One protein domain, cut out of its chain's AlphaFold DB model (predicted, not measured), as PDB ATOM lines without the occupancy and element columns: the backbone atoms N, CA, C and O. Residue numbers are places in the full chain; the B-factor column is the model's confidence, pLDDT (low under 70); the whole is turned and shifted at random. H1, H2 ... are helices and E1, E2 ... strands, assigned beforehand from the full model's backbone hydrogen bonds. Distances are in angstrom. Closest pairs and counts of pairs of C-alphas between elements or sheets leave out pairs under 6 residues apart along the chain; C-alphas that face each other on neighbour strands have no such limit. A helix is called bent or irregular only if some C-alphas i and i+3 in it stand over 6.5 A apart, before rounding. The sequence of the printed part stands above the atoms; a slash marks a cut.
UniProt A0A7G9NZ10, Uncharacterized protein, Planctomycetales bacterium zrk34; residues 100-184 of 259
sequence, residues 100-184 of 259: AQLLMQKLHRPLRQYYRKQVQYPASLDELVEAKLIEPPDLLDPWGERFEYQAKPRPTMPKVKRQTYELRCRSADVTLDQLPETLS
ATOM      1  N   ALA A 100     -19.176  -6.866  21.480       96.88
ATOM      2  CA  ALA A 100     -19.753  -6.008  20.450       96.88
ATOM      3  C   ALA A 100     -20.837  -5.079  21.022       96.88
ATOM      4  O   ALA A 100     -20.818  -3.877  20.762       96.88
ATOM      5  N   GLN A 101     -21.735  -5.602  21.860       96.62
ATOM      6  CA  GLN A 101     -22.768  -4.805  22.525       96.62
ATOM      7  C   GLN A 101     -22.180  -3.714  23.434       96.62
ATOM      8  O   GLN A 101     -22.643  -2.572  23.401       96.62
ATOM      9  N   LEU A 102     -21.136  -4.026  24.211       96.75
ATOM     10  CA  LEU A 102     -20.466  -3.045  25.072       96.75
ATOM     11  C   LEU A 102     -19.737  -1.962  24.264       96.75
ATOM     12  O   LEU A 102     -19.764  -0.795  24.650       96.75
ATOM     13  N   LEU A 103     -19.124  -2.308  23.129       96.81
ATOM     14  CA  LEU A 103     -18.526  -1.315  22.229       96.81
ATOM     15  C   LEU A 103     -19.593  -0.419  21.587       96.81
ATOM     16  O   LEU A 103     -19.448   0.801  21.609       96.81
ATOM     17  N   MET A 104     -20.714  -0.982  21.122       97.31
ATOM     18  CA  MET A 104     -21.852  -0.183  20.645       97.31
ATOM     19  C   MET A 104     -22.403   0.739  21.744       97.31
ATOM     20  O   MET A 104     -22.760   1.887  21.473       97.31
ATOM     21  N   GLN A 105     -22.416   0.295  23.007       96.25
ATOM     22  CA  GLN A 105     -22.815   1.131  24.142       96.25
ATOM     23  C   GLN A 105     -21.891   2.350  24.320       96.25
ATOM     24  O   GLN A 105     -22.347   3.395  24.787       96.25
ATOM     25  N   LYS A 106     -20.617   2.288  23.915       95.06
ATOM     26  CA  LYS A 106     -19.726   3.462  23.952       95.06
ATOM     27  C   LYS A 106     -20.147   4.542  22.951       95.06
ATOM     28  O   LYS A 106     -20.005   5.727  23.256       95.06
ATOM     29  N   LEU A 107     -20.764   4.164  21.827       96.06
ATOM     30  CA  LEU A 107     -21.262   5.097  20.803       96.06
ATOM     31  C   LEU A 107     -22.444   5.955  21.285       96.06
ATOM     32  O   LEU A 107     -22.686   7.041  20.753       96.06
ATOM     33  N   HIS A 108     -23.154   5.531  22.338       94.50
ATOM     34  CA  HIS A 108     -24.301   6.259  22.896       94.50
ATOM     35  C   HIS A 108     -23.945   7.694  23.308       94.50
ATOM     36  O   HIS A 108     -24.737   8.618  23.099       94.50
ATOM     37  N   ARG A 109     -22.776   7.896  23.932       95.00
ATOM     38  CA  ARG A 109     -22.368   9.216  24.433       95.00
ATOM     39  C   ARG A 109     -22.063  10.185  23.278       95.00
ATOM     40  O   ARG A 109     -22.693  11.247  23.276       95.00
ATOM     41  N   PRO A 110     -21.204   9.849  22.295       97.19
ATOM     42  CA  PRO A 110     -21.008  10.655  21.089       97.19
ATOM     43  C   PRO A 110     -22.313  10.952  20.341       97.19
ATOM     44  O   PRO A 110     -22.595  12.114  20.059       97.19
ATOM     45  N   LEU A 111     -23.173   9.947  20.123       96.38
ATOM     46  CA  LEU A 111     -24.467  10.131  19.450       96.38
ATOM     47  C   LEU A 111     -25.369  11.131  20.185       96.38
ATOM     48  O   LEU A 111     -25.965  12.017  19.572       96.38
ATOM     49  N   ARG A 112     -25.455  11.041  21.518       94.94
ATOM     50  CA  ARG A 112     -26.222  12.004  22.328       94.94
ATOM     51  C   ARG A 112     -25.604  13.398  22.309       94.94
ATOM     52  O   ARG A 112     -26.339  14.383  22.327       94.94
ATOM     53  N   GLN A 113     -24.278  13.497  22.309       96.44
ATOM     54  CA  GLN A 113     -23.585  14.779  22.227       96.44
ATOM     55  C   GLN A 113     -23.820  15.452  20.872       96.44
ATOM     56  O   GLN A 113     -24.087  16.652  20.844       96.44
ATOM     57  N   TYR A 114     -23.804  14.681  19.783       96.06
ATOM     58  CA  TYR A 114     -24.178  15.148  18.450       96.06
ATOM     59  C   TYR A 114     -25.622  15.659  18.437       96.06
ATOM     60  O   TYR A 114     -25.866  16.817  18.099       96.06
ATOM     61  N   TYR A 115     -26.566  14.851  18.937       93.19
ATOM     62  CA  TYR A 115     -27.982  15.223  19.014       93.19
ATOM     63  C   TYR A 115     -28.217  16.517  19.797       93.19
ATOM     64  O   TYR A 115     -29.028  17.344  19.403       93.19
ATOM     65  N   ARG A 116     -27.503  16.735  20.906       92.81
ATOM     66  CA  ARG A 116     -27.635  17.976  21.689       92.81
ATOM     67  C   ARG A 116     -27.196  19.219  20.915       92.81
ATOM     68  O   ARG A 116     -27.741  20.286  21.171       92.81
ATOM     69  N   LYS A 117     -26.221  19.087  20.012       93.81
ATOM     70  CA  LYS A 117     -25.703  20.199  19.203       93.81
ATOM     71  C   LYS A 117     -26.546  20.448  17.951       93.81
ATOM     72  O   LYS A 117     -26.814  21.598  17.639       93.81
ATOM     73  N   GLN A 118     -26.961  19.384  17.263       91.69
ATOM     74  CA  GLN A 118     -27.633  19.465  15.958       91.69
ATOM     75  C   GLN A 118     -29.158  19.289  16.031       91.69
ATOM     76  O   GLN A 118     -29.855  19.482  15.042       91.69
ATOM     77  N   VAL A 119     -29.699  18.904  17.195       89.31
ATOM     78  CA  VAL A 119     -31.131  18.607  17.428       89.31
ATOM     79  C   VAL A 119     -31.661  17.463  16.539       89.31
ATOM     80  O   VAL A 119     -32.865  17.257  16.400       89.31
ATOM     81  N   GLN A 120     -30.753  16.665  15.981       90.12
ATOM     82  CA  GLN A 120     -31.018  15.458  15.206       90.12
ATOM     83  C   GLN A 120     -29.859  14.474  15.389       90.12
ATOM     84  O   GLN A 120     -28.745  14.881  15.726       90.12
ATOM     85  N   TYR A 121     -30.118  13.180  15.214       93.81
ATOM     86  CA  TYR A 121     -29.031  12.206  15.148       93.81
ATOM     87  C   TYR A 121     -28.350  12.312  13.773       93.81
ATOM     88  O   TYR A 121     -28.989  12.793  12.833       93.81
ATOM     89  N   PRO A 122     -27.064  11.939  13.651       94.56
ATOM     90  CA  PRO A 122     -26.382  12.031  12.366       94.56
ATOM     91  C   PRO A 122     -27.022  11.082  11.340       94.56
ATOM     92  O   PRO A 122     -27.663  10.102  11.717       94.56
ATOM     93  N   ALA A 123     -26.864  11.347  10.043       92.62
ATOM     94  CA  ALA A 123     -27.322  10.421   9.006       92.62
ATOM     95  C   ALA A 123     -26.393   9.199   8.897       92.62
ATOM     96  O   ALA A 123     -26.844   8.107   8.548       92.62
ATOM     97  N   SER A 124     -25.114   9.370   9.246       95.69
ATOM     98  CA  SER A 124     -24.100   8.311   9.277       95.69
ATOM     99  C   SER A 124     -23.193   8.408  10.509       95.69
ATOM    100  O   SER A 124     -23.092   9.453  11.147       95.69
ATOM    101  N   LEU A 125     -22.481   7.329  10.851       96.12
ATOM    102  CA  LEU A 125     -21.507   7.380  11.949       96.12
ATOM    103  C   LEU A 125     -20.273   8.248  11.631       96.12
ATOM    104  O   LEU A 125     -19.641   8.733  12.567       96.12
ATOM    105  N   ASP A 126     -19.949   8.484  10.356       96.81
ATOM    106  CA  ASP A 126     -18.802   9.315   9.949       96.81
ATOM    107  C   ASP A 126     -18.955  10.778  10.387       96.81
ATOM    108  O   ASP A 126     -17.981  11.415  10.784       96.81
ATOM    109  N   GLU A 127     -20.185  11.289  10.462       97.19
ATOM    110  CA  GLU A 127     -20.451  12.639  10.975       97.19
ATOM    111  C   GLU A 127     -20.025  12.815  12.444       97.19
ATOM    112  O   GLU A 127     -19.756  13.933  12.890       97.19
ATOM    113  N   LEU A 128     -19.937  11.729  13.225       97.50
ATOM    114  CA  LEU A 128     -19.397  11.792  14.587       97.50
ATOM    115  C   LEU A 128     -17.887  12.058  14.583       97.50
ATOM    116  O   LEU A 128     -17.396  12.760  15.472       97.50
ATOM    117  N   VAL A 129     -17.171  11.521  13.592       97.44
ATOM    118  CA  VAL A 129     -15.731  11.736  13.392       97.44
ATOM    119  C   VAL A 129     -15.489  13.155  12.889       97.44
ATOM    120  O   VAL A 129     -14.668  13.874  13.455       97.44
ATOM    121  N   GLU A 130     -16.260  13.611  11.898       97.31
ATOM    122  CA  GLU A 130     -16.196  14.989  11.387       97.31
ATOM    123  C   GLU A 130     -16.459  16.021  12.494       97.31
ATOM    124  O   GLU A 130     -15.764  17.034  12.608       97.31
ATOM    125  N   ALA A 131     -17.415  15.727  13.381       96.62
ATOM    126  CA  ALA A 131     -17.723  16.540  14.554       96.62
ATOM    127  C   ALA A 131     -16.708  16.395  15.709       96.62
ATOM    128  O   ALA A 131     -16.902  17.020  16.761       96.62
ATOM    129  N   LYS A 132     -15.646  15.590  15.539       97.25
ATOM    130  CA  LYS A 132     -14.595  15.299  16.534       97.25
ATOM    131  C   LYS A 132     -15.156  14.793  17.866       97.25
ATOM    132  O   LYS A 132     -14.718  15.201  18.942       97.25
ATOM    133  N   LEU A 133     -16.196  13.964  17.799       97.31
ATOM    134  CA  LEU A 133     -16.833  13.356  18.971       97.31
ATOM    135  C   LEU A 133     -16.308  11.952  19.260       97.31
ATOM    136  O   LEU A 133     -16.537  11.438  20.356       97.31
ATOM    137  N   ILE A 134     -15.665  11.335  18.272       97.25
ATOM    138  CA  ILE A 134     -15.146   9.977  18.334       97.25
ATOM    139  C   ILE A 134     -14.008   9.803  17.322       97.25
ATOM    140  O   ILE A 134     -13.968  10.517  16.318       97.25
ATOM    141  N   GLU A 135     -13.107   8.857  17.575       96.69
ATOM    142  CA  GLU A 135     -12.041   8.493  16.643       96.69
ATOM    143  C   GLU A 135     -12.523   7.408  15.656       96.69
ATOM    144  O   GLU A 135     -13.351   6.568  16.023       96.69
ATOM    145  N   PRO A 136     -11.996   7.358  14.416       95.88
ATOM    146  CA  PRO A 136     -12.388   6.348  13.426       95.88
ATOM    147  C   PRO A 136     -12.327   4.884  13.911       95.88
ATOM    148  O   PRO A 136     -13.255   4.135  13.598       95.88
ATOM    149  N   PRO A 137     -11.312   4.442  14.690       95.62
ATOM    150  CA  PRO A 137     -11.238   3.059  15.167       95.62
ATOM    151  C   PRO A 137     -12.383   2.649  16.098       95.62
ATOM    152  O   PRO A 137     -12.692   1.466  16.188       95.62
ATOM    153  N   ASP A 138     -13.030   3.597  16.778       95.06
ATOM    154  CA  ASP A 138     -14.151   3.292  17.671       95.06
ATOM    155  C   ASP A 138     -15.462   3.027  16.904       95.06
ATOM    156  O   ASP A 138     -16.439   2.568  17.495       95.06
ATOM    157  N   LEU A 139     -15.502   3.306  15.593       96.25
ATOM    158  CA  LEU A 139     -16.623   2.941  14.716       96.25
ATOM    159  C   LEU A 139     -16.559   1.486  14.236       96.25
ATOM    160  O   LEU A 139     -17.483   1.021  13.560       96.25
ATOM    161  N   LEU A 140     -15.465   0.796  14.555       96.06
ATOM    162  CA  LEU A 140     -15.234  -0.585  14.175       96.06
ATOM    163  C   LEU A 140     -15.659  -1.527  15.296       96.06
ATOM    164  O   LEU A 140     -15.468  -1.275  16.490       96.06
ATOM    165  N   ASP A 141     -16.224  -2.646  14.883       94.75
ATOM    166  CA  ASP A 141     -16.504  -3.774  15.736       94.75
ATOM    167  C   ASP A 141     -15.200  -4.492  16.148       94.75
ATOM    168  O   ASP A 141     -14.108  -4.162  15.668       94.75
ATOM    169  N   PRO A 142     -15.265  -5.472  17.067       91.00
ATOM    170  CA  PRO A 142     -14.081  -6.203  17.520       91.00
ATOM    171  C   PRO A 142     -13.256  -6.889  16.424       91.00
ATOM    172  O   PRO A 142     -12.130  -7.297  16.710       91.00
ATOM    173  N   TRP A 143     -13.807  -7.060  15.221       93.38
ATOM    174  CA  TRP A 143     -13.192  -7.759  14.092       93.38
ATOM    175  C   TRP A 143     -12.795  -6.815  12.954       93.38
ATOM    176  O   TRP A 143     -12.297  -7.280  11.934       93.38
ATOM    177  N   GLY A 144     -12.943  -5.502  13.150       93.94
ATOM    178  CA  GLY A 144     -12.528  -4.479  12.191       93.94
ATOM    179  C   GLY A 144     -13.600  -4.093  11.170       93.94
ATOM    180  O   GLY A 144     -13.342  -3.230  10.334       93.94
ATOM    181  N   GLU A 145     -14.796  -4.676  11.248       96.12
ATOM    182  CA  GLU A 145     -15.928  -4.301  10.399       96.12
ATOM    183  C   GLU A 145     -16.657  -3.093  10.991       96.12
ATOM    184  O   GLU A 145     -16.702  -2.902  12.204       96.12
ATOM    185  N   ARG A 146     -17.256  -2.245  10.154       96.31
ATOM    186  CA  ARG A 146     -17.985  -1.069  10.657       96.31
ATOM    187  C   ARG A 146     -19.302  -1.485  11.312       96.31
ATOM    188  O   ARG A 146     -20.026  -2.322  10.773       96.31
ATOM    189  N   PHE A 147     -19.662  -0.840  12.424       97.50
ATOM    190  CA  PHE A 147     -21.007  -0.990  12.984       97.50
ATOM    191  C   PHE A 147     -22.068  -0.491  11.999       97.50
ATOM    192  O   PHE A 147     -21.933   0.577  11.393       97.50
ATOM    193  N   GLU A 148     -23.157  -1.243  11.879       97.06
ATOM    194  CA  GLU A 148     -24.332  -0.798  11.144       97.06
ATOM    195  C   GLU A 148     -25.103   0.213  11.988       97.06
ATOM    196  O   GLU A 148     -25.319   0.022  13.188       97.06
ATOM    197  N   TYR A 149     -25.535   1.286  11.339       96.69
ATOM    198  CA  TYR A 149     -26.236   2.385  11.972       96.69
ATOM    199  C   TYR A 149     -27.387   2.855  11.098       96.69
ATOM    200  O   TYR A 149     -27.228   3.039   9.891       96.69
ATOM    201  N   GLN A 150     -28.531   3.110  11.724       93.88
ATOM    202  CA  GLN A 150     -29.663   3.723  11.048       93.88
ATOM    203  C   GLN A 150     -30.396   4.677  11.988       93.88
ATOM    204  O   GLN A 150     -30.951   4.255  13.003       93.88
ATOM    205  N   ALA A 151     -30.456   5.959  11.627       90.31
ATOM    206  CA  ALA A 151     -31.382   6.900  12.246       90.31
ATOM    207  C   ALA A 151     -32.818   6.587  11.786       90.31
ATOM    208  O   ALA A 151     -33.082   6.427  10.594       90.31
ATOM    209  N   LYS A 152     -33.764   6.507  12.725       87.56
ATOM    210  CA  LYS A 152     -35.174   6.185  12.456       87.56
ATOM    211  C   LYS A 152     -36.111   7.226  13.071       87.56
ATOM    212  O   LYS A 152     -35.786   7.801  14.109       87.56
ATOM    213  N   PRO A 153     -37.295   7.476  12.494       83.31
ATOM    214  CA  PRO A 153     -38.331   8.245  13.177       83.31
ATOM    215  C   PRO A 153     -38.804   7.506  14.437       83.31
ATOM    216  O   PRO A 153     -38.812   6.275  14.486       83.31
ATOM    217  N   ARG A 154     -39.213   8.239  15.479       78.38
ATOM    218  CA  ARG A 154     -39.796   7.609  16.673       78.38
ATOM    219  C   ARG A 154     -41.176   7.005  16.364       78.38
ATOM    220  O   ARG A 154     -42.030   7.739  15.866       78.38
ATOM    221  N   PRO A 155     -41.455   5.752  16.773       71.19
ATOM    222  CA  PRO A 155     -42.760   5.122  16.548       71.19
ATOM    223  C   PRO A 155     -43.916   5.849  17.247       71.19
ATOM    224  O   PRO A 155     -44.992   6.012  16.685       71.19
ATOM    225  N   THR A 156     -43.690   6.325  18.473       72.06
ATOM    226  CA  THR A 156     -44.725   6.923  19.334       72.06
ATOM    227  C   THR A 156     -45.052   8.382  19.010       72.06
ATOM    228  O   THR A 156     -46.071   8.891  19.467       72.06
ATOM    229  N   MET A 157     -44.217   9.076  18.226       67.19
ATOM    230  CA  MET A 157     -44.429  10.479  17.838       67.19
ATOM    231  C   MET A 157     -43.899  10.757  16.420       67.19
ATOM    232  O   MET A 157     -42.969  11.550  16.261       67.19
ATOM    233  N   PRO A 158     -44.491  10.156  15.371       62.38
ATOM    234  CA  PRO A 158     -43.970  10.246  14.004       62.38
ATOM    235  C   PRO A 158     -44.052  11.661  13.408       62.38
ATOM    236  O   PRO A 158     -43.308  11.989  12.491       62.38
ATOM    237  N   LYS A 159     -44.937  12.521  13.937       64.75
ATOM    238  CA  LYS A 159     -45.112  13.918  13.491       64.75
ATOM    239  C   LYS A 159     -44.068  14.883  14.059       64.75
ATOM    240  O   LYS A 159     -43.950  16.008  13.584       64.75
ATOM    241  N   VAL A 160     -43.329  14.474  15.087       63.66
ATOM    242  CA  VAL A 160     -42.237  15.271  15.646       63.66
ATOM    243  C   VAL A 160     -40.955  14.810  14.961       63.66
ATOM    244  O   VAL A 160     -40.720  13.608  14.883       63.66
ATOM    245  N   LYS A 161     -40.078  15.731  14.531       63.12
ATOM    246  CA  LYS A 161     -38.725  15.427  14.001       63.12
ATOM    247  C   LYS A 161     -37.782  14.783  15.046       63.12
ATOM    248  O   LYS A 161     -36.573  14.965  15.013       63.12
ATOM    249  N   ARG A 162     -38.315  14.064  16.034       62.62
ATOM    250  CA  ARG A 162     -37.539  13.329  17.026       62.62
ATOM    251  C   ARG A 162     -37.184  11.976  16.438       62.62
ATOM    252  O   ARG A 162     -38.051  11.136  16.206       62.62
ATOM    253  N   GLN A 163     -35.893  11.783  16.232       79.81
ATOM    254  CA  GLN A 163     -35.323  10.534  15.763       79.81
ATOM    255  C   GLN A 163     -34.962   9.621  16.948       79.81
ATOM    256  O   GLN A 163     -34.771  10.061  18.089       79.81
ATOM    257  N   THR A 164     -34.924   8.329  16.672       88.81
ATOM    258  CA  THR A 164     -34.194   7.299  17.408       88.81
ATOM    259  C   THR A 164     -33.100   6.757  16.484       88.81
ATOM    260  O   THR A 164     -32.956   7.233  15.357       88.81
ATOM    261  N   TYR A 165     -32.329   5.778  16.933       92.75
ATOM    262  CA  TYR A 165     -31.405   5.049  16.074       92.75
ATOM    263  C   TYR A 165     -31.345   3.582  16.462       92.75
ATOM    264  O   TYR A 165     -31.707   3.210  17.578       92.75
ATOM    265  N   GLU A 166     -30.844   2.784  15.533       94.62
ATOM    266  CA  GLU A 166     -30.438   1.406  15.757       94.62
ATOM    267  C   GLU A 166     -28.943   1.264  15.487       94.62
ATOM    268  O   GLU A 166     -28.396   1.916  14.594       94.62
ATOM    269  N   LEU A 167     -28.300   0.430  16.301       96.88
ATOM    270  CA  LEU A 167     -26.910   0.019  16.163       96.88
ATOM    271  C   LEU A 167     -26.870  -1.508  16.140       96.88
ATOM    272  O   LEU A 167     -27.439  -2.148  17.032       96.88
ATOM    273  N   ARG A 168     -26.192  -2.068  15.136       97.38
ATOM    274  CA  ARG A 168     -26.012  -3.511  14.970       97.38
ATOM    275  C   ARG A 168     -24.560  -3.839  14.653       97.38
ATOM    276  O   ARG A 168     -23.884  -3.135  13.908       97.38
ATOM    277  N   CYS A 169     -24.095  -4.950  15.202       97.31
ATOM    278  CA  CYS A 169     -22.847  -5.580  14.814       97.31
ATOM    279  C   CYS A 169     -23.164  -6.773  13.911       97.31
ATOM    280  O   CYS A 169     -23.723  -7.767  14.373       97.31
ATOM    281  N   ARG A 170     -22.807  -6.675  12.626       95.56
ATOM    282  CA  ARG A 170     -23.052  -7.740  11.644       95.56
ATOM    283  C   ARG A 170     -22.259  -9.006  11.971       95.56
ATOM    284  O   ARG A 170     -22.802 -10.099  11.886       95.56
ATOM    285  N   SER A 171     -21.006  -8.852  12.389       94.56
ATOM    286  CA  SER A 171     -20.077  -9.959  12.642       94.56
ATOM    287  C   SER A 171     -20.507 -10.902  13.768       94.56
ATOM    288  O   SER A 171     -20.116 -12.065  13.768       94.56
ATOM    289  N   ALA A 172     -21.302 -10.413  14.724       92.81
ATOM    290  CA  ALA A 172     -21.832 -11.201  15.840       92.81
ATOM    291  C   ALA A 172     -23.365 -11.324  15.825       92.81
ATOM    292  O   ALA A 172     -23.928 -11.879  16.760       92.81
ATOM    293  N   ASP A 173     -24.025 -10.792  14.794       94.62
ATOM    294  CA  ASP A 173     -25.482 -10.750  14.646       94.62
ATOM    295  C   ASP A 173     -26.247 -10.249  15.890       94.62
ATOM    296  O   ASP A 173     -27.255 -10.813  16.308       94.62
ATOM    297  N   VAL A 174     -25.756  -9.166  16.501       95.44
ATOM    298  CA  VAL A 174     -26.352  -8.574  17.712       95.44
ATOM    299  C   VAL A 174     -26.635  -7.093  17.562       95.44
ATOM    300  O   VAL A 174     -25.929  -6.363  16.862       95.44
ATOM    301  N   THR A 175     -27.640  -6.629  18.292       96.19
ATOM    302  CA  THR A 175     -28.053  -5.227  18.359       96.19
ATOM    303  C   THR A 175     -27.842  -4.657  19.765       96.19
ATOM    304  O   THR A 175     -27.738  -5.388  20.752       96.19
ATOM    305  N   LEU A 176     -27.724  -3.330  19.880       94.44
ATOM    306  CA  LEU A 176     -27.480  -2.673  21.174       94.44
ATOM    307  C   LEU A 176     -28.649  -2.832  22.169       94.44
ATOM    308  O   LEU A 176     -28.431  -2.920  23.377       94.44
ATOM    309  N   ASP A 177     -29.887  -2.862  21.685       93.19
ATOM    310  CA  ASP A 177     -31.103  -3.005  22.496       93.19
ATOM    311  C   ASP A 177     -31.223  -4.372  23.189       93.19
ATOM    312  O   ASP A 177     -31.895  -4.472  24.213       93.19
ATOM    313  N   GLN A 178     -30.505  -5.390  22.709       93.44
ATOM    314  CA  GLN A 178     -30.410  -6.710  23.342       93.44
ATOM    315  C   GLN A 178     -29.492  -6.729  24.577       93.44
ATOM    316  O   GLN A 178     -29.533  -7.685  25.356       93.44
ATOM    317  N   LEU A 179     -28.652  -5.708  24.798       93.06
ATOM    318  CA  LEU A 179     -27.674  -5.702  25.897       93.06
ATOM    319  C   LEU A 179     -28.319  -5.806  27.298       93.06
ATOM    320  O   LEU A 179     -27.867  -6.642  28.087       93.06
ATOM    321  N   PRO A 180     -29.362  -5.022  27.654       91.94
ATOM    322  CA  PRO A 180     -30.002  -5.136  28.965       91.94
ATOM    323  C   PRO A 180     -30.590  -6.527  29.206       91.94
ATOM    324  O   PRO A 180     -30.471  -7.069  30.305       91.94
ATOM    325  N   GLU A 181     -31.189  -7.119  28.173       90.00
ATOM    326  CA  GLU A 181     -31.733  -8.469  28.235       90.00
ATOM    327  C   GLU A 181     -30.623  -9.511  28.399       90.00
ATOM    328  O   GLU A 181     -30.714 -10.350  29.292       90.00
ATOM    329  N   THR A 182     -29.537  -9.403  27.632       89.56
ATOM    330  CA  THR A 182     -28.357 -10.278  27.731       89.56
ATOM    331  C   THR A 182     -27.787 -10.272  29.156       89.56
ATOM    332  O   THR A 182     -27.610 -11.324  29.772       89.56
ATOM    333  N   LEU A 183     -27.572  -9.082  29.734       89.56
ATOM    334  CA  LEU A 183     -27.063  -8.928  31.104       89.56
ATOM    335  C   LEU A 183     -28.056  -9.401  32.176       89.56
ATOM    336  O   LEU A 183     -27.628  -9.878  33.228       89.56
ATOM    337  N   SER A 184     -29.362  -9.254  31.939       87.12
ATOM    338  CA  SER A 184     -30.410  -9.745  32.841       87.12
ATOM    339  C   SER A 184     -30.458 -11.269  32.835       87.12
ATOM    340  O   SER A 184     -30.349 -11.896  33.893       87.12
TER     341      SER A 184
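Overview. This is residues 100 to 184 of the 259 residues of an uncharacterized protein of Planctomycetales bacterium zrk34 (UniProt A0A7G9NZ10). A two-stranded antiparallel hairpin, E1 and E2, has one long helix, H1, packed along E2. The short helices H2 and H3 lie on another side of H1, and H4 makes a corner with the first turns of H1 beside E2. The printed part has 85 residues with four named helices and two named strands, in the order H1, H2, H3, E1, E2, H4; the class is mixed, helices and strands. The whole is compact, with a radius of gyration of the C-alphas of 13.0 A and spans of 37 by 31 by 18 A.

Along the chain. E1 is residues 148 to 153, 16.8 A long, and E2 is residues 163 to 169, 20.4 A long. C-alpha 163 is at (-35.323, 10.534, 15.763). H1 is residues 100 to 118, 27.0 A long, from C-alpha 100 at (-19.753, -6.008, 20.450). H1 has a kink of 27 degrees near residue 107; it is neither bent nor irregular, but only just, with C-alphas 106 and 109 6.3 A apart. H2 is residues 126 to 130, and H3 is residues 136 to 139. H4 is residues 176 to 184, 14.0 A long, ending at C-alpha 184 at (-30.410, -9.745, 32.841). H4 is only just irregular, with C-alphas 177 and 180 6.9 A apart.

Arrangement. E1 and E2 are antiparallel neighbours at 159 degrees, with N 150 and O 166 at 3.1 A and N 164 and O 152 at 2.8 A, within hydrogen-bond range. Residues 168 to 169 of E2 also pair antiparallel with residues 174 to 175. The closest C-alphas of H1 and E2, those of Ala 100 and Cys 169, are 6.4 A apart; H1 and E1 are apart. H1 is the hub, touching three helices. With residues 101 to 105 alone it touches H4, closest at the C-alphas of Gln 101 and Leu 176, 5.3 A, at a steep tilt of 50 degrees, opposite ways. H1 only just touches H2, with 3 pairs of C-alphas within 8 A, by residues 110 to 114 alone; the closest are Pro 110 and Leu 128, 6.8 A. It only just touches H3, also with 3 pairs, by residues 103 to 107 alone; the closest C-alphas are those of Leu 103 and Asp 138, 7.8 A. Every O i to N i+4 pair is within hydrogen-bond range in H2, 11 of 15 in H1 and 3 of 5 in H4; H3 is too short for such a pair.

Size, cuts and confidence. The C-alphas farthest apart are those of Trp 143 and Lys 159, 38.6 A. The printed part has no cut. No link is long, and the link from H2 to H3 is tight. Mean pLDDT of the printed part is 91.4; residues 157 to 162, between E1 and E2, are under 70.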